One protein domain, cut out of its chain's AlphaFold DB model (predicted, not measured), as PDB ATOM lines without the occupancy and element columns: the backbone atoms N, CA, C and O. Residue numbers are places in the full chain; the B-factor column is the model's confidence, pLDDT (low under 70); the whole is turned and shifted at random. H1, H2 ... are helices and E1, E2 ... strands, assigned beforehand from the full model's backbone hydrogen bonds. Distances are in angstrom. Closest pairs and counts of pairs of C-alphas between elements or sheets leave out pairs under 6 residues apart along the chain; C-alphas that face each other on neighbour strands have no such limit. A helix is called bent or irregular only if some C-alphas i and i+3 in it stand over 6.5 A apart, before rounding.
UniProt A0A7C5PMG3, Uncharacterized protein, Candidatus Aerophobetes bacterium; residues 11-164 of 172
ATOM      1  N   GLU A  11     163.772 178.620 203.712       88.50
ATOM      2  CA  GLU A  11     163.079 177.624 204.529       88.50
ATOM      3  C   GLU A  11     161.608 177.467 204.120       88.50
ATOM      4  O   GLU A  11     161.012 176.409 204.317       88.50
ATOM      5  N   SER A  12     161.028 178.492 203.486       90.88
ATOM      6  CA  SER A  12     159.660 178.465 202.954       90.88
ATOM      7  C   SER A  12     159.553 177.735 201.612       90.88
ATOM      8  O   SER A  12     158.450 177.578 201.081       90.88
ATOM      9  N   TRP A  13     160.672 177.272 201.040       89.56
ATOM     10  CA  TRP A  13     160.706 176.631 199.724       89.56
ATOM     11  C   TRP A  13     159.698 175.480 199.537       89.56
ATOM     12  O   TRP A  13     159.026 175.466 198.499       89.56
ATOM     13  N   PRO A  14     159.503 174.554 200.502       92.88
ATOM     14  CA  PRO A  14     158.508 173.489 200.363       92.88
ATOM     15  C   PRO A  14     157.087 174.021 200.139       92.88
ATOM     16  O   PRO A  14     156.356 173.510 199.289       92.88
ATOM     17  N   GLU A  15     156.705 175.078 200.853       94.69
ATOM     18  CA  GLU A  15     155.373 175.677 200.748       94.69
ATOM     19  C   GLU A  15     155.213 176.485 199.458       94.69
ATOM     20  O   GLU A  15     154.172 176.403 198.803       94.69
ATOM     21  N   VAL A  16     156.271 177.176 199.018       93.75
ATOM     22  CA  VAL A  16     156.299 177.847 197.709       93.75
ATOM     23  C   VAL A  16     156.092 176.834 196.578       93.75
ATOM     24  O   VAL A  16     155.255 177.053 195.698       93.75
ATOM     25  N   ALA A  17     156.787 175.692 196.620       94.12
ATOM     26  CA  ALA A  17     156.633 174.628 195.632       94.12
ATOM     27  C   ALA A  17     155.207 174.051 195.632       94.12
ATOM     28  O   ALA A  17     154.567 173.981 194.578       94.12
ATOM     29  N   LYS A  18     154.661 173.706 196.808       96.06
ATOM     30  CA  LYS A  18     153.275 173.223 196.950       96.06
ATOM     31  C   LYS A  18     152.268 174.226 196.399       96.06
ATOM     32  O   LYS A  18     151.363 173.834 195.659       96.06
ATOM     33  N   LYS A  19     152.438 175.514 196.713       96.19
ATOM     34  CA  LYS A  19     151.548 176.571 196.231       96.19
ATOM     35  C   LYS A  19     151.626 176.736 194.717       96.19
ATOM     36  O   LYS A  19     150.591 176.889 194.072       96.19
ATOM     37  N   GLY A  20     152.825 176.647 194.144       95.62
ATOM     38  CA  GLY A  20     153.028 176.670 192.697       95.62
ATOM     39  C   GLY A  20     152.272 175.544 191.989       95.62
ATOM     40  O   GLY A  20     151.533 175.801 191.039       95.62
ATOM     41  N   PHE A  21     152.385 174.310 192.488       97.19
ATOM     42  CA  PHE A  21     151.641 173.163 191.951       97.19
ATOM     43  C   PHE A  21     150.130 173.351 192.082       97.19
ATOM     44  O   PHE A  21     149.401 173.120 191.119       97.19
ATOM     45  N   GLU A  22     149.660 173.810 193.241       97.06
ATOM     46  CA  GLU A  22     148.245 174.089 193.475       97.06
ATOM     47  C   GLU A  22     147.694 175.097 192.456       97.06
ATOM     48  O   GLU A  22     146.659 174.850 191.838       97.06
ATOM     49  N   VAL A  23     148.390 176.222 192.259       97.44
ATOM     50  CA  VAL A  23     147.978 177.280 191.327       97.44
ATOM     51  C   VAL A  23     147.983 176.774 189.888       97.44
ATOM     52  O   VAL A  23     147.007 177.000 189.174       97.44
ATOM     53  N   MET A  24     149.028 176.062 189.462       95.88
ATOM     54  CA  MET A  24     149.098 175.500 188.109       95.88
ATOM     55  C   MET A  24     147.945 174.527 187.847       95.88
ATOM     56  O   MET A  24     147.202 174.698 186.881       95.88
ATOM     57  N   VAL A  25     147.726 173.565 188.748       93.88
ATOM     58  CA  VAL A  25     146.659 172.567 188.599       93.88
ATOM     59  C   VAL A  25     145.274 173.216 188.612       93.88
ATOM     60  O   VAL A  25     144.428 172.837 187.802       93.88
ATOM     61  N   LYS A  26     145.038 174.215 189.477       95.38
ATOM     62  CA  LYS A  26     143.784 174.994 189.503       95.38
ATOM     63  C   LYS A  26     143.491 175.691 188.175       95.38
ATOM     64  O   LYS A  26     142.327 175.862 187.836       95.38
ATOM     65  N   ASN A  27     144.529 176.056 187.427       94.50
ATOM     66  CA  ASN A  27     144.425 176.690 186.115       94.50
ATOM     67  C   ASN A  27     144.584 175.691 184.954       94.50
ATOM     68  O   ASN A  27     144.885 176.097 183.836       94.50
ATOM     69  N   HIS A  28     144.396 174.390 185.199       89.00
ATOM     70  CA  HIS A  28     144.513 173.329 184.190       89.00
ATOM     71  C   HIS A  28     145.895 173.231 183.515       89.00
ATOM     72  O   HIS A  28     146.024 172.663 182.430       89.00
ATOM     73  N   ILE A  29     146.947 173.729 184.170       90.19
ATOM     74  CA  ILE A  29     148.336 173.584 183.730       90.19
ATOM     75  C   ILE A  29     148.919 172.338 184.392       90.19
ATOM     76  O   ILE A  29     148.837 172.186 185.610       90.19
ATOM     77  N   PHE A  30     149.513 171.450 183.591       89.69
ATOM     78  CA  PHE A  30     150.174 170.240 184.081       89.69
ATOM     79  C   PHE A  30     151.639 170.543 184.423       89.69
ATOM     80  O   PHE A  30     152.435 170.747 183.503       89.69
ATOM     81  N   PRO A  31     152.030 170.592 185.707       94.12
ATOM     82  CA  PRO A  31     153.391 170.920 186.096       94.12
ATOM     83  C   PRO A  31     154.370 169.824 185.683       94.12
ATOM     84  O   PRO A  31     154.161 168.638 185.961       94.12
ATOM     85  N   LEU A  32     155.477 170.252 185.084       93.19
ATOM     86  CA  LEU A  32     156.667 169.445 184.852       93.19
ATOM     87  C   LEU A  32     157.781 170.021 185.717       93.19
ATOM     88  O   LEU A  32     158.325 171.078 185.408       93.19
ATOM     89  N   ALA A  33     158.075 169.358 186.830       94.06
ATOM     90  CA  ALA A  33     159.083 169.815 187.768       94.06
ATOM     91  C   ALA A  33     160.348 168.970 187.676       94.06
ATOM     92  O   ALA A  33     160.318 167.751 187.492       94.06
ATOM     93  N   THR A  34     161.469 169.644 187.865       92.12
ATOM     94  CA  THR A  34     162.779 169.024 187.960       92.12
ATOM     95  C   THR A  34     163.355 169.336 189.326       92.12
ATOM     96  O   THR A  34     163.341 170.492 189.747       92.12
ATOM     97  N   LEU A  35     163.859 168.313 190.007       91.31
ATOM     98  CA  LEU A  35     164.623 168.482 191.239       91.31
ATOM     99  C   LEU A  35     166.069 168.075 191.001       91.31
ATOM    100  O   LEU A  35     166.337 167.183 190.199       91.31
ATOM    101  N   ILE A  36     166.991 168.748 191.677       88.75
ATOM    102  CA  ILE A  36     168.419 168.460 191.594       88.75
ATOM    103  C   ILE A  36     168.816 167.826 192.921       88.75
ATOM    104  O   ILE A  36     168.609 168.440 193.962       88.75
ATOM    105  N   ALA A  37     169.366 166.620 192.862       87.19
ATOM    106  CA  ALA A  37     169.899 165.891 194.003       87.19
ATOM    107  C   ALA A  37     171.425 165.790 193.893       87.19
ATOM    108  O   ALA A  37     171.978 165.732 192.790       87.19
ATOM    109  N   GLY A  38     172.106 165.738 195.029       80.88
ATOM    110  CA  GLY A  38     173.558 165.678 195.129       80.88
ATOM    111  C   GLY A  38     174.234 167.039 195.221       80.88
ATOM    112  O   GLY A  38     175.344 167.205 194.708       80.88
ATOM    113  N   LEU A  39     173.565 168.035 195.805       84.69
ATOM    114  CA  LEU A  39     174.182 169.350 195.982       84.69
ATOM    115  C   LEU A  39     175.377 169.262 196.952       84.69
ATOM    116  O   LEU A  39     175.386 168.414 197.848       84.69
ATOM    117  N   PRO A  40     176.399 170.128 196.805       80.06
ATOM    118  CA  PRO A  40     177.447 170.239 197.814       80.06
ATOM    119  C   PRO A  40     176.820 170.493 199.190       80.06
ATOM    120  O   PRO A  40     175.921 171.322 199.290       80.06
ATOM    121  N   GLU A  41     177.303 169.787 200.215       82.62
ATOM    122  CA  GLU A  41     176.819 169.871 201.607       82.62
ATOM    123  C   GLU A  41     175.402 169.310 201.854       82.62
ATOM    124  O   GLU A  41     174.925 169.372 202.982       82.62
ATOM    125  N   GLU A  42     174.742 168.705 200.855       85.50
ATOM    126  CA  GLU A  42     173.440 168.054 201.053       85.50
ATOM    127  C   GLU A  42     173.555 166.855 202.004       85.50
ATOM    128  O   GLU A  42     174.347 165.929 201.793       85.50
ATOM    129  N   THR A  43     172.742 166.864 203.060       89.06
ATOM    130  CA  THR A  43     172.713 165.800 204.064       89.06
ATOM    131  C   THR A  43     171.589 164.801 203.789       89.06
ATOM    132  O   THR A  43     170.622 165.089 203.084       89.06
ATOM    133  N   GLY A  44     171.652 163.614 204.402       87.88
ATOM    134  CA  GLY A  44     170.551 162.645 204.316       87.88
ATOM    135  C   GLY A  44     169.218 163.185 204.860       87.88
ATOM    136  O   GLY A  44     168.156 162.828 204.353       87.88
ATOM    137  N   GLU A  45     169.246 164.087 205.845       90.75
ATOM    138  CA  GLU A  45     168.031 164.724 206.364       90.75
ATOM    139  C   GLU A  45     167.375 165.631 205.311       90.75
ATOM    140  O   GLU A  45     166.151 165.628 205.161       90.75
ATOM    141  N   ASP A  46     168.180 166.352 204.529       90.75
ATOM    142  CA  ASP A  46     167.699 167.206 203.437       90.75
ATOM    143  C   ASP A  46     167.066 166.372 202.316       90.75
ATOM    144  O   ASP A  46     165.979 166.695 201.816       90.75
ATOM    145  N   VAL A  47     167.676 165.225 201.991       91.88
ATOM    146  CA  VAL A  47     167.099 164.255 201.050       91.88
ATOM    147  C   VAL A  47     165.769 163.719 201.584       91.88
ATOM    148  O   VAL A  47     164.787 163.664 200.842       91.88
ATOM    149  N   GLN A  48     165.679 163.388 202.877       94.06
ATOM    150  CA  GLN A  48     164.431 162.916 203.486       94.06
ATOM    151  C   GLN A  48     163.324 163.979 203.455       94.06
ATOM    152  O   GLN A  48     162.168 163.659 203.154       94.06
ATOM    153  N   LYS A  49     163.654 165.249 203.718       94.12
ATOM    154  CA  LYS A  49     162.715 166.375 203.574       94.12
ATOM    155  C   LYS A  49     162.225 166.502 202.132       94.12
ATOM    156  O   LYS A  49     161.028 166.685 201.908       94.12
ATOM    157  N   THR A  50     163.113 166.314 201.158       95.00
ATOM    158  CA  THR A  50     162.763 166.312 199.730       95.00
ATOM    159  C   THR A  50     161.834 165.148 199.373       95.00
ATOM    160  O   THR A  50     160.824 165.358 198.703       95.00
ATOM    161  N   ILE A  51     162.095 163.935 199.879       96.00
ATOM    162  CA  ILE A  51     161.201 162.772 199.718       96.00
ATOM    163  C   ILE A  51     159.802 163.084 200.258       96.00
ATOM    164  O   ILE A  51     158.803 162.820 199.587       96.00
ATOM    165  N   ASN A  52     159.722 163.658 201.460       97.00
ATOM    166  CA  ASN A  52     158.451 164.017 202.086       97.00
ATOM    167  C   ASN A  52     157.701 165.067 201.256       97.00
ATOM    168  O   ASN A  52     156.505 164.918 201.021       97.00
ATOM    169  N   LEU A  53     158.408 166.065 200.716       96.94
ATOM    170  CA  LEU A  53     157.820 167.052 199.813       96.94
ATOM    171  C   LEU A  53     157.254 166.405 198.539       96.94
ATOM    172  O   LEU A  53     156.129 166.710 198.152       96.94
ATOM    173  N   VAL A  54     157.984 165.490 197.895       97.12
ATOM    174  CA  VAL A  54     157.481 164.773 196.707       97.12
ATOM    175  C   VAL A  54     156.225 163.961 197.050       97.12
ATOM    176  O   VAL A  54     155.251 163.981 196.294       97.12
ATOM    177  N   LYS A  55     156.203 163.298 198.215       97.00
ATOM    178  CA  LYS A  55     155.016 162.583 198.713       97.00
ATOM    179  C   LYS A  55     153.835 163.523 198.965       97.00
ATOM    180  O   LYS A  55     152.718 163.174 198.600       97.00
ATOM    181  N   ASP A  56     154.054 164.717 199.505       96.81
ATOM    182  CA  ASP A  56     152.995 165.720 199.690       96.81
ATOM    183  C   ASP A  56     152.444 166.224 198.347       96.81
ATOM    184  O   ASP A  56     151.230 166.381 198.166       96.81
ATOM    185  N   LEU A  57     153.331 166.445 197.370       97.12
ATOM    186  CA  LEU A  57     152.972 166.888 196.020       97.12
ATOM    187  C   LEU A  57     152.163 165.841 195.248       97.12
ATOM    188  O   LEU A  57     151.515 166.181 194.258       97.12
ATOM    189  N   ARG A  58     152.107 164.592 195.728       95.12
ATOM    190  CA  ARG A  58     151.337 163.486 195.146       95.12
ATOM    191  C   ARG A  58     149.883 163.822 194.852       95.12
ATOM    192  O   ARG A  58     149.314 163.281 193.908       95.12
ATOM    193  N   ARG A  59     149.279 164.715 195.631       94.81
ATOM    194  CA  ARG A  59     147.893 165.157 195.431       94.81
ATOM    195  C   ARG A  59     147.675 165.969 194.147       94.81
ATOM    196  O   ARG A  59     146.533 166.098 193.716       94.81
ATOM    197  N   TYR A  60     148.738 166.501 193.545       95.25
ATOM    198  CA  TYR A  60     148.685 167.355 192.362       95.25
ATOM    199  C   TYR A  60     149.086 166.592 191.085       95.25
ATOM    200  O   TYR A  60     150.211 166.090 191.015       95.25
ATOM    201  N   PRO A  61     148.217 166.542 190.057       93.31
ATOM    202  CA  PRO A  61     148.551 166.058 188.718       93.31
ATOM    203  C   PRO A  61     149.813 166.720 188.187       93.31
ATOM    204  O   PRO A  61     149.799 167.920 187.955       93.31
ATOM    205  N   SER A  62     150.907 165.965 188.056       94.00
ATOM    206  CA  SER A  62     152.221 166.506 187.678       94.00
ATOM    207  C   SER A  62     153.236 165.402 187.360       94.00
ATOM    208  O   SER A  62     153.036 164.249 187.753       94.00
ATOM    209  N   LEU A  63     154.346 165.764 186.705       92.75
ATOM    210  CA  LEU A  63     155.556 164.933 186.614       92.75
ATOM    211  C   LEU A  63     156.694 165.582 187.398       92.75
ATOM    212  O   LEU A  63     156.870 166.799 187.359       92.75
ATOM    213  N   ILE A  64     157.475 164.752 188.081       95.00
ATOM    214  CA  ILE A  64     158.644 165.158 188.856       95.00
ATOM    215  C   ILE A  64     159.816 164.281 188.425       95.00
ATOM    216  O   ILE A  64     159.767 163.058 188.572       95.00
ATOM    217  N   MET A  65     160.862 164.908 187.888       90.25
ATOM    218  CA  MET A  65     162.063 164.220 187.421       90.25
ATOM    219  C   MET A  65     163.284 164.612 188.260       90.25
ATOM    220  O   MET A  65     163.607 165.801 188.334       90.25
ATOM    221  N   PRO A  66     163.978 163.641 188.876       89.94
ATOM    222  CA  PRO A  66     165.215 163.896 189.596       89.94
ATOM    223  C   PRO A  66     166.403 163.948 188.626       89.94
ATOM    224  O   PRO A  66     166.567 163.075 187.772       89.94
ATOM    225  N   LEU A  67     167.247 164.966 188.771       86.50
ATOM    226  CA  LEU A  67     168.525 165.096 188.080       86.50
ATOM    227  C   LEU A  67     169.666 165.073 189.089       86.50
ATOM    228  O   LEU A  67     169.555 165.612 190.187       86.50
ATOM    229  N   PHE A  68     170.789 164.502 188.672       80.44
ATOM    230  CA  PHE A  68     172.020 164.594 189.439       80.44
ATOM    231  C   PHE A  68     172.634 165.983 189.290       80.44
ATOM    232  O   PHE A  68     172.639 166.563 188.198       80.44
ATOM    233  N   PHE A  69     173.195 166.499 190.375       81.19
ATOM    234  CA  PHE A  69     174.011 167.695 190.330       81.19
ATOM    235  C   PHE A  69     175.280 167.432 189.509       81.19
ATOM    236  O   PHE A  69     176.085 166.553 189.821       81.19
ATOM    237  N   VAL A  70     175.466 168.220 188.450       76.38
ATOM    238  CA  VAL A  70     176.682 168.206 187.634       76.38
ATOM    239  C   VAL A  70     177.513 169.439 188.005       76.38
ATOM    240  O   VAL A  70     177.076 170.560 187.731       76.38
ATOM    241  N   PRO A  71     178.696 169.278 188.628       70.00
ATOM    242  CA  PRO A  71     179.519 170.411 189.036       70.00
ATOM    243  C   PRO A  71     180.066 171.162 187.814       70.00
ATOM    244  O   PRO A  71     180.741 170.594 186.955       70.00
ATOM    245  N   LEU A  72     179.801 172.470 187.745       74.56
ATOM    246  CA  LEU A  72     180.242 173.356 186.662       74.56
ATOM    247  C   LEU A  72     181.017 174.568 187.206       74.56
ATOM    248  O   LEU A  72     180.859 174.982 188.355       74.56
ATOM    249  N   GLY A  73     181.854 175.174 186.358       74.38
ATOM    250  CA  GLY A  73     182.566 176.420 186.671       74.38
ATOM    251  C   GLY A  73     183.429 176.344 187.940       74.38
ATOM    252  O   GLY A  73     184.273 175.458 188.062       74.38
ATOM    253  N   ARG A  74     183.211 177.274 188.883       67.06
ATOM    254  CA  ARG A  74     183.932 177.351 190.174       67.06
ATOM    255  C   ARG A  74     183.626 176.192 191.132       67.06
ATOM    256  O   ARG A  74     184.312 176.049 192.130       67.06
ATOM    257  N   LEU A  75     182.619 175.367 190.833       65.38
ATOM    258  CA  LEU A  75     182.246 174.199 191.637       65.38
ATOM    259  C   LEU A  75     182.895 172.903 191.124       65.38
ATOM    260  O   LEU A  75     182.607 171.835 191.648       65.38
ATOM    261  N   LYS A  76     183.779 172.973 190.115       63.41
ATOM    262  CA  LYS A  76     184.477 171.804 189.543       63.41
ATOM    263  C   LYS A  76     185.358 171.050 190.542       63.41
ATOM    264  O   LYS A  76     185.581 169.856 190.359       63.41
ATOM    265  N   GLU A  77     185.868 171.732 191.567       63.41
ATOM    266  CA  GLU A  77     186.684 171.099 192.611       63.41
ATOM    267  C   GLU A  77     185.834 170.314 193.622       63.41
ATOM    268  O   GLU A  77     186.331 169.372 194.234       63.41
ATOM    269  N   ASN A  78     184.524 170.585 193.694       61.34
ATOM    270  CA  ASN A  78     183.561 169.823 194.491       61.34
ATOM    271  C   ASN A  78     183.164 168.523 193.770       61.34
ATOM    272  O   ASN A  78     182.009 168.308 193.404       61.34
ATOM    273  N   LYS A  79     184.140 167.628 193.574       55.03
ATOM    274  CA  LYS A  79     183.961 166.286 192.981       55.03
ATOM    275  C   LYS A  79     183.194 165.303 193.882       55.03
ATOM    276  O   LYS A  79     183.027 164.145 193.509       55.03
ATOM    277  N   GLY A  80     182.734 165.752 195.053       53.59
ATOM    278  CA  GLY A  80     182.245 164.902 196.142       53.59
ATOM    279  C   GLY A  80     181.064 163.993 195.801       53.59
ATOM    280  O   GLY A  80     180.917 162.957 196.437       53.59
ATOM    281  N   PHE A  81     180.263 164.321 194.782       53.78
ATOM    282  CA  PHE A  81     179.041 163.569 194.485       53.78
ATOM    283  C   PHE A  81     179.232 162.384 193.520       53.78
ATOM    284  O   PHE A  81     178.598 161.347 193.683       53.78
ATOM    285  N   LEU A  82     180.126 162.484 192.529       52.34
ATOM    286  CA  LEU A  82     180.272 161.425 191.512       52.34
ATOM    287  C   LEU A  82     181.015 160.184 192.025       52.34
ATOM    288  O   LEU A  82     180.937 159.132 191.395       52.34
ATOM    289  N   GLN A  83     181.757 160.305 193.129       49.91
ATOM    290  CA  GLN A  83     182.757 159.307 193.513       49.91
ATOM    291  C   GLN A  83     182.417 158.535 194.794       49.91
ATOM    292  O   GLN A  83     182.888 157.412 194.944       49.91
ATOM    293  N   ASN A  84     181.546 159.066 195.659       48.56
ATOM    294  CA  ASN A  84     181.152 158.415 196.907       48.56
ATOM    295  C   ASN A  84     179.627 158.270 196.999       48.56
ATOM    296  O   ASN A  84     178.913 159.201 197.345       48.56
ATOM    297  N   SER A  85     179.158 157.044 196.763       48.50
ATOM    298  CA  SER A  85     177.850 156.511 197.162       48.50
ATOM    299  C   SER A  85     176.597 157.161 196.553       48.50
ATOM    300  O   SER A  85     176.136 158.221 196.962       48.50
ATOM    301  N   LEU A  86     175.911 156.394 195.698       54.62
ATOM    302  CA  LEU A  86     174.448 156.355 195.719       54.62
ATOM    303  C   LEU A  86     174.025 155.905 197.127       54.62
ATOM    304  O   LEU A  86     173.753 154.719 197.326       54.62
ATOM    305  N   ALA A  87     174.055 156.804 198.116       68.38
ATOM    306  CA  ALA A  87     173.493 156.514 199.427       68.38
ATOM    307  C   ALA A  87     172.059 156.020 199.198       68.38
ATOM    308  O   ALA A  87     171.356 156.559 198.337       68.38
ATOM    309  N   ASP A  88     171.642 154.963 199.896       77.38
ATOM    310  CA  ASP A  88     170.358 154.301 199.624       77.38
ATOM    311  C   ASP A  88     169.179 155.289 199.664       77.38
ATOM    312  O   ASP A  88     168.254 155.184 198.864       77.38
ATOM    313  N   ILE A  89     169.305 156.359 200.452       84.25
ATOM    314  CA  ILE A  89     168.340 157.456 200.516       84.25
ATOM    315  C   ILE A  89     168.166 158.236 199.198       84.25
ATOM    316  O   ILE A  89     167.055 158.647 198.867       84.25
ATOM    317  N   TYR A  90     169.215 158.406 198.385       85.38
ATOM    318  CA  TYR A  90     169.069 158.995 197.050       85.38
ATOM    319  C   TYR A  90     168.329 158.037 196.116       85.38
ATOM    320  O   TYR A  90     167.514 158.481 195.313       85.38
ATOM    321  N   LYS A  91     168.545 156.719 196.236       84.69
ATOM    322  CA  LYS A  91     167.757 155.742 195.466       84.69
ATOM    323  C   LYS A  91     166.281 155.838 195.844       84.69
ATOM    324  O   LYS A  91     165.439 155.873 194.949       84.69
ATOM    325  N   ASP A  92     165.977 155.969 197.133       88.56
ATOM    326  CA  ASP A  92     164.609 156.152 197.624       88.56
ATOM    327  C   ASP A  92     163.970 157.444 197.104       88.56
ATOM    328  O   ASP A  92     162.807 157.432 196.691       88.56
ATOM    329  N   LEU A  93     164.724 158.548 197.041       91.19
ATOM    330  CA  LEU A  93     164.262 159.788 196.412       91.19
ATOM    331  C   LEU A  93     163.907 159.579 194.940       91.19
ATOM    332  O   LEU A  93     162.829 159.987 194.501       91.19
ATOM    333  N   TYR A  94     164.780 158.917 194.184       89.12
ATOM    334  CA  TYR A  94     164.546 158.655 192.769       89.12
ATOM    335  C   TYR A  94     163.317 157.768 192.574       89.12
ATOM    336  O   TYR A  94     162.423 158.126 191.808       89.12
ATOM    337  N   ILE A  95     163.228 156.662 193.318       87.75
ATOM    338  CA  ILE A  95     162.070 155.763 193.309       87.75
ATOM    339  C   ILE A  95     160.792 156.545 193.627       87.75
ATOM    340  O   ILE A  95     159.819 156.425 192.890       87.75
ATOM    341  N   THR A  96     160.806 157.405 194.648       93.06
ATOM    342  CA  THR A  96     159.645 158.222 195.032       93.06
ATOM    343  C   THR A  96     159.206 159.159 193.897       93.06
ATOM    344  O   THR A  96     158.014 159.263 193.604       93.06
ATOM    345  N   CYS A  97     160.146 159.813 193.209       93.00
ATOM    346  CA  CYS A  97     159.837 160.683 192.067       93.00
ATOM    347  C   CYS A  97     159.271 159.904 190.880       93.00
ATOM    348  O   CYS A  97     158.313 160.343 190.242       93.00
ATOM    349  N   PHE A  98     159.833 158.732 190.588       87.56
ATOM    350  CA  PHE A  98     159.329 157.873 189.522       87.56
ATOM    351  C   PHE A  98     157.939 157.334 189.848       87.56
ATOM    352  O   PHE A  98     157.040 157.445 189.020       87.56
ATOM    353  N   GLU A  99     157.712 156.839 191.064       88.81
ATOM    354  CA  GLU A  99     156.384 156.429 191.526       88.81
ATOM    355  C   GLU A  99     155.384 157.586 191.417       88.81
ATOM    356  O   GLU A  99     154.230 157.381 191.003       88.81
ATOM    357  N   HIS A 100     155.826 158.816 191.717       92.81
ATOM    358  CA  HIS A 100     155.033 160.020 191.504       92.81
ATOM    359  C   HIS A 100     154.632 160.175 190.026       92.81
ATOM    360  O   HIS A 100     153.450 160.114 189.665       92.81
ATOM    361  N   THR A 101     155.631 160.302 189.163       90.56
ATOM    362  CA  THR A 101     155.495 160.519 187.721       90.56
ATOM    363  C   THR A 101     154.689 159.414 187.037       90.56
ATOM    364  O   THR A 101     153.794 159.713 186.252       90.56
ATOM    365  N   SER A 102     154.908 158.141 187.363       84.75
ATOM    366  CA  SER A 102     154.225 157.011 186.720       84.75
ATOM    367  C   SER A 102     152.733 156.943 187.037       84.75
ATOM    368  O   SER A 102     151.914 156.643 186.171       84.75
ATOM    369  N   TYR A 103     152.324 157.222 188.270       87.62
ATOM    370  CA  TYR A 103     150.894 157.236 188.613       87.62
ATOM    371  C   TYR A 103     150.153 158.395 187.958       87.62
ATOM    372  O   TYR A 103     149.044 158.187 187.467       87.62
ATOM    373  N   TRP A 104     150.748 159.590 187.913       89.62
ATOM    374  CA  TRP A 104     150.110 160.716 187.235       89.62
ATOM    375  C   TRP A 104     150.191 160.590 185.720       89.62
ATOM    376  O   TRP A 104     149.223 160.934 185.055       89.62
ATOM    377  N   GLY A 105     151.257 159.995 185.187       83.88
ATOM    378  CA  GLY A 105     151.365 159.602 183.785       83.88
ATOM    379  C   GLY A 105     150.237 158.657 183.364       83.88
ATOM    380  O   GLY A 105     149.523 158.945 182.406       83.88
ATOM    381  N   ARG A 106     149.971 157.598 184.144       78.50
ATOM    382  CA  ARG A 106     148.839 156.680 183.892       78.50
ATOM    383  C   ARG A 106     147.479 157.376 183.961       78.50
ATOM    384  O   ARG A 106     146.576 157.040 183.198       78.50
ATOM    385  N   LYS A 107     147.330 158.350 184.863       82.38
ATOM    386  CA  LYS A 107     146.102 159.141 185.055       82.38
ATOM    387  C   LYS A 107     146.064 160.428 184.220       82.38
ATOM    388  O   LYS A 107     145.135 161.219 184.355       82.38
ATOM    389  N   PHE A 108     147.029 160.652 183.332       81.44
ATOM    390  CA  PHE A 108     147.112 161.897 182.572       81.44
ATOM    391  C   PHE A 108     145.903 162.070 181.644       81.44
ATOM    392  O   PHE A 108     145.305 163.146 181.564       81.44
ATOM    393  N   THR A 109     145.490 160.980 180.993       71.75
ATOM    394  CA  THR A 109     144.319 160.943 180.106       71.75
ATOM    395  C   THR A 109     143.007 161.174 180.855       71.75
ATOM    396  O   THR A 109     142.090 161.766 180.288       71.75
ATOM    397  N   SER A 110     142.909 160.765 182.126       74.56
ATOM    398  CA  SER A 110     141.720 161.016 182.949       74.56
ATOM    399  C   SER A 110     141.675 162.438 183.510       74.56
ATOM    400  O   SER A 110     140.575 162.966 183.677       74.56
ATOM    401  N   TRP A 111     142.832 163.070 183.739       76.69
ATOM    402  CA  TRP A 111     142.932 164.442 184.242       76.69
ATOM    403  C   TRP A 111     142.738 165.517 183.158       76.69
ATOM    404  O   TRP A 111     141.867 166.369 183.299       76.69
ATOM    405  N   GLY A 112     143.524 165.482 182.079       72.62
ATOM    406  CA  GLY A 112     143.555 166.565 181.082       72.62
ATOM    407  C   GLY A 112     143.810 166.106 179.649       72.62
ATOM    408  O   GLY A 112     143.524 166.833 178.706       72.62
ATOM    409  N   GLY A 113     144.262 164.865 179.454       70.81
ATOM    410  CA  GLY A 113     144.565 164.321 178.131       70.81
ATOM    411  C   GLY A 113     143.345 163.960 177.278       70.81
ATOM    412  O   GLY A 113     143.533 163.441 176.182       70.81
ATOM    413  N   LYS A 114     142.104 164.217 177.724       71.50
ATOM    414  CA  LYS A 114     140.888 163.944 176.928       71.50
ATOM    415  C   LYS A 114     140.835 164.739 175.623       71.50
ATOM    416  O   LYS A 114     140.214 164.271 174.676       71.50
ATOM    417  N   SER A 115     141.485 165.902 175.581       76.75
ATOM    418  CA  SER A 115     141.613 166.746 174.390       76.75
ATOM    419  C   SER A 115     142.597 166.196 173.353       76.75
ATOM    420  O   SER A 115     142.578 166.637 172.208       76.75
ATOM    421  N   LEU A 116     143.452 165.234 173.720       77.69
ATOM    422  CA  LEU A 116     144.407 164.639 172.790       77.69
ATOM    423  C   LEU A 116     143.728 163.617 171.864       77.69
ATOM    424  O   LEU A 116     142.812 162.912 172.300       77.69
ATOM    425  N   PRO A 117     144.216 163.441 170.622       83.94
ATOM    426  CA  PRO A 117     143.788 162.346 169.753       83.94
ATOM    427  C   PRO A 117     143.920 160.982 170.447       83.94
ATOM    428  O   PRO A 117     144.852 160.762 171.224       83.94
ATOM    429  N   LEU A 118     143.024 160.036 170.145       78.00
ATOM    430  CA  LEU A 118     143.002 158.713 170.790       78.00
ATOM    431  C   LEU A 118     144.346 157.976 170.700       78.00
ATOM    432  O   LEU A 118     144.767 157.366 171.681       78.00
ATOM    433  N   ILE A 119     145.044 158.097 169.568       80.19
ATOM    434  CA  ILE A 119     146.371 157.505 169.376       80.19
ATOM    435  C   ILE A 119     147.419 158.123 170.312       80.19
ATOM    436  O   ILE A 119     148.211 157.399 170.900       80.19
ATOM    437  N   ALA A 120     147.383 159.439 170.536       77.12
ATOM    438  CA  ALA A 120     148.302 160.119 171.447       77.12
ATOM    439  C   ALA A 120     148.023 159.742 172.908       77.12
ATOM    440  O   ALA A 120     148.950 159.528 173.687       77.12
ATOM    441  N   GLN A 121     146.745 159.589 173.272       75.06
ATOM    442  CA  GLN A 121     146.358 159.082 174.590       75.06
ATOM    443  C   GLN A 121     146.854 157.651 174.820       75.06
ATOM    444  O   GLN A 121     147.319 157.337 175.914       75.06
ATOM    445  N   TRP A 122     146.777 156.799 173.795       78.50
ATOM    446  CA  TRP A 122     147.283 155.429 173.847       78.50
ATOM    447  C   TRP A 122     148.814 155.390 173.935       78.50
ATOM    448  O   TRP A 122     149.342 154.719 174.813       78.50
ATOM    449  N   VAL A 123     149.533 156.177 173.127       80.31
ATOM    450  CA  VAL A 123     151.004 156.279 173.180       80.31
ATOM    451  C   VAL A 123     151.488 156.752 174.551       80.31
ATOM    452  O   VAL A 123     152.426 156.180 175.096       80.31
ATOM    453  N   LEU A 124     150.838 157.754 175.147       74.88
ATOM    454  CA  LEU A 124     151.173 158.215 176.499       74.88
ATOM    455  C   LEU A 124     150.900 157.139 177.557       74.88
ATOM    456  O   LEU A 124     151.711 156.940 178.463       74.88
ATOM    457  N   HIS A 125     149.781 156.424 177.441       74.00
ATOM    458  CA  HIS A 125     149.448 155.331 178.347       74.00
ATOM    459  C   HIS A 125     150.475 154.190 178.256       74.00
ATOM    460  O   HIS A 125     151.074 153.823 179.262       74.00
ATOM    461  N   VAL A 126     150.759 153.712 177.044       75.69
ATOM    462  CA  VAL A 126     151.752 152.662 176.776       75.69
ATOM    463  C   VAL A 126     153.151 153.102 177.205       75.69
ATOM    464  O   VAL A 126     153.852 152.349 177.870       75.69
ATOM    465  N   GLY A 127     153.559 154.331 176.882       75.50
ATOM    466  CA  GLY A 127     154.880 154.853 177.235       75.50
ATOM    467  C   GLY A 127     155.090 154.962 178.746       75.50
ATOM    468  O   GLY A 127     156.138 154.573 179.256       75.50
ATOM    469  N   THR A 128     154.082 155.434 179.486       72.12
ATOM    470  CA  THR A 128     154.152 155.511 180.957       72.12
ATOM    471  C   THR A 128     154.112 154.133 181.615       72.12
ATOM    472  O   THR A 128     154.772 153.936 182.636       72.12
ATOM    473  N   MET A 129     153.401 153.175 181.015       70.44
ATOM    474  CA  MET A 129     153.382 151.781 181.447       70.44
ATOM    475  C   MET A 129     154.740 151.099 181.231       70.44
ATOM    476  O   MET A 129     155.310 150.575 182.179       70.44
ATOM    477  N   LEU A 130     155.313 151.194 180.027       72.56
ATOM    478  CA  LEU A 130     156.626 150.626 179.705       72.56
ATOM    479  C   LEU A 130     157.741 151.218 180.568       72.56
ATOM    480  O   LEU A 130     158.606 150.484 181.039       72.56
ATOM    481  N   ALA A 131     157.713 152.533 180.810       70.81
ATOM    482  CA  ALA A 131     158.657 153.168 181.722       70.81
ATOM    483  C   ALA A 131     158.527 152.590 183.140       70.81
ATOM    484  O   ALA A 131     159.531 152.240 183.755       70.81
ATOM    485  N   PHE A 132     157.301 152.440 183.651       69.06
ATOM    486  CA  PHE A 132     157.064 151.870 184.976       69.06
ATOM    487  C   PHE A 132     157.514 150.410 185.075       69.06
ATOM    488  O   PHE A 132     158.209 150.060 186.023       69.06
ATOM    489  N   ASP A 133     157.176 149.585 184.089       69.19
ATOM    490  CA  ASP A 133     157.559 148.174 184.043       69.19
ATOM    491  C   ASP A 133     159.078 148.003 183.945       69.19
ATOM    492  O   ASP A 133     159.656 147.164 184.637       69.19
ATOM    493  N   TYR A 134     159.745 148.850 183.160       67.88
ATOM    494  CA  TYR A 134     161.202 148.898 183.090       67.88
ATOM    495  C   TYR A 134     161.826 149.257 184.446       67.88
ATOM    496  O   TYR A 134     162.727 148.567 184.918       67.88
ATOM    497  N   PHE A 135     161.323 150.293 185.123       65.94
ATOM    498  CA  PHE A 135     161.829 150.674 186.445       65.94
ATOM    499  C   PHE A 135     161.509 149.639 187.524       65.94
ATOM    500  O   PHE A 135     162.346 149.379 188.388       65.94
ATOM    501  N   LYS A 136     160.335 149.007 187.463       66.19
ATOM    502  CA  LYS A 136     159.974 147.903 188.350       66.19
ATOM    503  C   LYS A 136     160.930 146.728 188.156       66.19
ATOM    504  O   LYS A 136     161.438 146.212 189.143       66.19
ATOM    505  N   ALA A 137     161.265 146.389 186.914       67.94
ATOM    506  CA  ALA A 137     162.265 145.371 186.601       67.94
ATOM    507  C   ALA A 137     163.691 145.753 187.046       67.94
ATOM    508  O   ALA A 137     164.488 144.880 187.376       67.94
ATOM    509  N   LEU A 138     164.036 147.046 187.080       64.06
ATOM    510  CA  LEU A 138     165.307 147.504 187.657       64.06
ATOM    511  C   LEU A 138     165.324 147.399 189.192       64.06
ATOM    512  O   LEU A 138     166.373 147.111 189.768       64.06
ATOM    513  N   LYS A 139     164.177 147.625 189.848       62.97
ATOM    514  CA  LYS A 139     163.999 147.491 191.305       62.97
ATOM    515  C   LYS A 139     163.979 146.021 191.741       62.97
ATOM    516  O   LYS A 139     164.589 145.661 192.743       62.97
ATOM    517  N   GLU A 140     163.310 145.171 190.972       63.88
ATOM    518  CA  GLU A 140     163.161 143.733 191.189       63.88
ATOM    519  C   GLU A 140     164.122 142.996 190.241       63.88
ATOM    520  O   GLU A 140     163.753 142.667 189.117       63.88
ATOM    521  N   ARG A 141     165.376 142.730 190.645       55.34
ATOM    522  CA  ARG A 141     166.269 141.858 189.852       55.34
ATOM    523  C   ARG A 141     165.685 140.437 189.780       55.34
ATOM    524  O   ARG A 141     166.044 139.585 190.584       55.34
ATOM    525  N   GLY A 142     164.808 140.177 188.809       54.44
ATOM    526  CA  GLY A 142     164.285 138.842 188.527       54.44
ATOM    527  C   GLY A 142     162.904 138.810 187.867       54.44
ATOM    528  O   GLY A 142     161.894 138.961 188.539       54.44
ATOM    529  N   ASN A 143     162.898 138.429 186.583       52.66
ATOM    530  CA  ASN A 143     161.803 137.798 185.823       52.66
ATOM    531  C   ASN A 143     160.964 138.677 184.859       52.66
ATOM    532  O   ASN A 143     159.862 139.136 185.152       52.66
ATOM    533  N   SER A 144     161.480 138.793 183.628       51.91
ATOM    534  CA  SER A 144     160.920 139.528 182.477       51.91
ATOM    535  C   SER A 144     159.609 138.945 181.898       51.91
ATOM    536  O   SER A 144     158.840 139.651 181.248       51.91
ATOM    537  N   SER A 145     159.294 137.667 182.148       51.00
ATOM    538  CA  SER A 145     158.151 136.987 181.508       51.00
ATOM    539  C   SER A 145     156.779 137.386 182.071       51.00
ATOM    540  O   SER A 145     155.800 137.412 181.329       51.00
ATOM    541  N   SER A 146     156.688 137.749 183.357       56.34
ATOM    542  CA  SER A 146     155.427 138.208 183.970       56.34
ATOM    543  C   SER A 146     154.993 139.595 183.468       56.34
ATOM    544  O   SER A 146     153.801 139.898 183.394       56.34
ATOM    545  N   ILE A 147     155.971 140.402 183.047       56.91
ATOM    546  CA  ILE A 147     155.809 141.789 182.605       56.91
ATOM    547  C   ILE A 147     155.043 141.844 181.277       56.91
ATOM    548  O   ILE A 147     154.078 142.594 181.149       56.91
ATOM    549  N   TRP A 148     155.387 140.973 180.323       48.41
ATOM    550  CA  TRP A 148     154.721 140.891 179.015       48.41
ATOM    551  C   TRP A 148     153.229 140.521 179.101       48.41
ATOM    552  O   TRP A 148     152.412 141.033 178.334       48.41
ATOM    553  N   TRP A 149     152.839 139.672 180.056       50.44
ATOM    554  CA  TRP A 149     151.431 139.305 180.255       50.44
ATOM    555  C   TRP A 149     150.628 140.391 180.979       50.44
ATOM    556  O   TRP A 149     149.449 140.575 180.673       50.44
ATOM    557  N   SER A 150     151.253 141.135 181.901       62.31
ATOM    558  CA  SER A 150     150.645 142.327 182.513       62.31
ATOM    559  C   SER A 150     150.427 143.426 181.468       62.31
ATOM    560  O   SER A 150     149.336 143.988 181.379       62.31
ATOM    561  N   PHE A 151     151.421 143.632 180.597       57.94
ATOM    562  CA  PHE A 151     151.372 144.535 179.447       57.94
ATOM    563  C   PHE A 151     150.186 144.276 178.519       57.94
ATOM    564  O   PHE A 151     149.428 145.193 178.199       57.94
ATOM    565  N   LEU A 152     149.981 143.024 178.109       61.25
ATOM    566  CA  LEU A 152     148.849 142.653 177.257       61.25
ATOM    567  C   LEU A 152     147.498 142.863 177.957       61.25
ATOM    568  O   LEU A 152     146.560 143.366 177.337       61.25
ATOM    569  N   LYS A 153     147.393 142.521 179.249       69.62
ATOM    570  CA  LYS A 153     146.146 142.660 180.016       69.62
ATOM    571  C   LYS A 153     145.747 144.119 180.236       69.62
ATOM    572  O   LYS A 153     144.587 144.455 180.012       69.62
ATOM    573  N   GLU A 154     146.670 144.988 180.645       66.19
ATOM    574  CA  GLU A 154     146.344 146.400 180.893       66.19
ATOM    575  C   GLU A 154     146.052 147.161 179.596       66.19
ATOM    576  O   GLU A 154     145.092 147.929 179.554       66.19
ATOM    577  N   ASN A 155     146.780 146.884 178.507       64.62
ATOM    578  CA  ASN A 155     146.468 147.469 177.201       64.62
ATOM    579  C   ASN A 155     145.094 147.038 176.685       64.62
ATOM    580  O   ASN A 155     144.346 147.866 176.163       64.62
ATOM    581  N   ALA A 156     144.733 145.764 176.862       63.84
ATOM    582  CA  ALA A 156     143.396 145.284 176.536       63.84
ATOM    583  C   ALA A 156     142.330 145.995 177.386       63.84
ATOM    584  O   ALA A 156     141.346 146.482 176.837       63.84
ATOM    585  N   LEU A 157     142.543 146.142 178.699       69.31
ATOM    586  CA  LEU A 157     141.624 146.859 179.593       69.31
ATOM    587  C   LEU A 157     141.486 148.346 179.236       69.31
ATOM    588  O   LEU A 157     140.375 148.873 179.245       69.31
ATOM    589  N   PHE A 158     142.580 149.021 178.873       68.88
ATOM    590  CA  PHE A 158     142.548 150.408 178.412       68.88
ATOM    591  C   PHE A 158     141.733 150.547 177.121       68.88
ATOM    592  O   PHE A 158     140.846 151.399 177.045       68.88
ATOM    593  N   LEU A 159     141.982 149.687 176.127       62.59
ATOM    594  CA  LEU A 159     141.231 149.678 174.870       62.59
ATOM    595  C   LEU A 159     139.744 149.373 175.108       62.59
ATOM    596  O   LEU A 159     138.889 150.082 174.582       62.59
ATOM    597  N   ILE A 160     139.425 148.405 175.971       66.56
ATOM    598  CA  ILE A 160     138.047 148.068 176.366       66.56
ATOM    599  C   ILE A 160     137.369 149.262 177.054       66.56
ATOM    600  O   ILE A 160     136.249 149.612 176.693       66.56
ATOM    601  N   SER A 161     138.059 149.954 177.970       69.44
ATOM    602  CA  SER A 161     137.526 151.142 178.665       69.44
ATOM    603  C   SER A 161     137.243 152.333 177.737       69.44
ATOM    604  O   SER A 161     136.497 153.245 178.091       69.44
ATOM    605  N   LYS A 162     137.854 152.335 176.547       64.38
ATOM    606  CA  LYS A 162     137.710 153.362 175.508       64.38
ATOM    607  C   LYS A 162     136.659 152.998 174.459       64.38
ATOM    608  O   LYS A 162     135.989 153.895 173.956       64.38
ATOM    609  N   LEU A 163     136.531 151.710 174.140       61.81
ATOM    610  CA  LEU A 163     135.538 151.155 173.213       61.81
ATOM    611  C   LEU A 163     134.140 151.103 173.841       61.81
ATOM    612  O   LEU A 163     133.156 151.412 173.174       61.81
ATOM    613  N   PHE A 164     134.051 150.790 175.135       50.12
ATOM    614  CA  PHE A 164     132.807 150.825 175.897       50.12
ATOM    615  C   PHE A 164     132.735 152.117 176.711       50.12
ATOM    616  O   PHE A 164     133.113 152.187 177.878       50.12
TER     617      PHE A 164
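Overview. This is residues 11 to 164 of the 172 residues of an uncharacterized protein of Candidatus Aerophobetes bacterium (UniProt A0A7C5PMG3). A small two-stranded sheet, E1 beside E2, has H2 over it and H4 packed along E2, while H1 packs by part of its length on H2 and the hairpin of H6 and H7 extends the body beyond H4. The 154 printed residues hold seven named helices and two named strands, in the order H1 E1 H2 E2 H3 H4 H5 H6 H7, mostly helix with a parallel sheet. The whole is only just loose, close to compact, with a radius of gyration of the C-alphas of 18.2 A and spans of 58 by 42 by 27 A.

Arrangement. Look first at E1, residues 32 to 37, and E2, residues 63 to 68: they are parallel at 27 degrees, with N 67 and O 35 at 2.8 A. H2, residues 44 to 57, joins them in a strand-helix-strand unit, two parallel neighbour strands with a helix between, whose crossover is right-handed. H4, residues 88 to 106, touches H2 at a shallow tilt of 11 degrees, closest at the C-alphas of Ile 51 and Leu 93, 5.4 A. H6, residues 118 to 139, touches H4 with residues 124 to 132 alone, closest at the C-alphas of Gly 105 and Thr 128, 5.7 A. H6 and H7, residues 145 to 163, form a helical hairpin and only just touch, with 3 pairs of C-alphas within 8 A, the closest Asp 133 and Ile 147 at 6.8 A. Every O i to N i+4 pair is within hydrogen-bond range in H2, H4 and H6, against 11 of 12 in H1, residues 11 to 26, and 14 of 15 in H7; H3, residues 80 to 83, and H5, residues 108 to 111, are too short for one.

Along the chain. Find C-alpha 11 at (163.079, 177.624, 204.529), where H1 begins its 24.6 A; it is irregular, C-alphas 11 and 14 being 7.4 A apart. E1 measures 16.5 A, E2 16.7 A, H2 19.9 A, H4 26.8 A and H6 31.4 A. H7 covers 27.9 A, to C-alpha 163 at (135.538, 151.155, 173.213).

Size, cuts and confidence. The printed part has no cut, and its C-alphas farthest apart, Glu 77 and Phe 164, are 59.9 A apart. The link from E2 to H3 is long, and pLDDT is under 70 in residues 74 to 87 and 132 to 164.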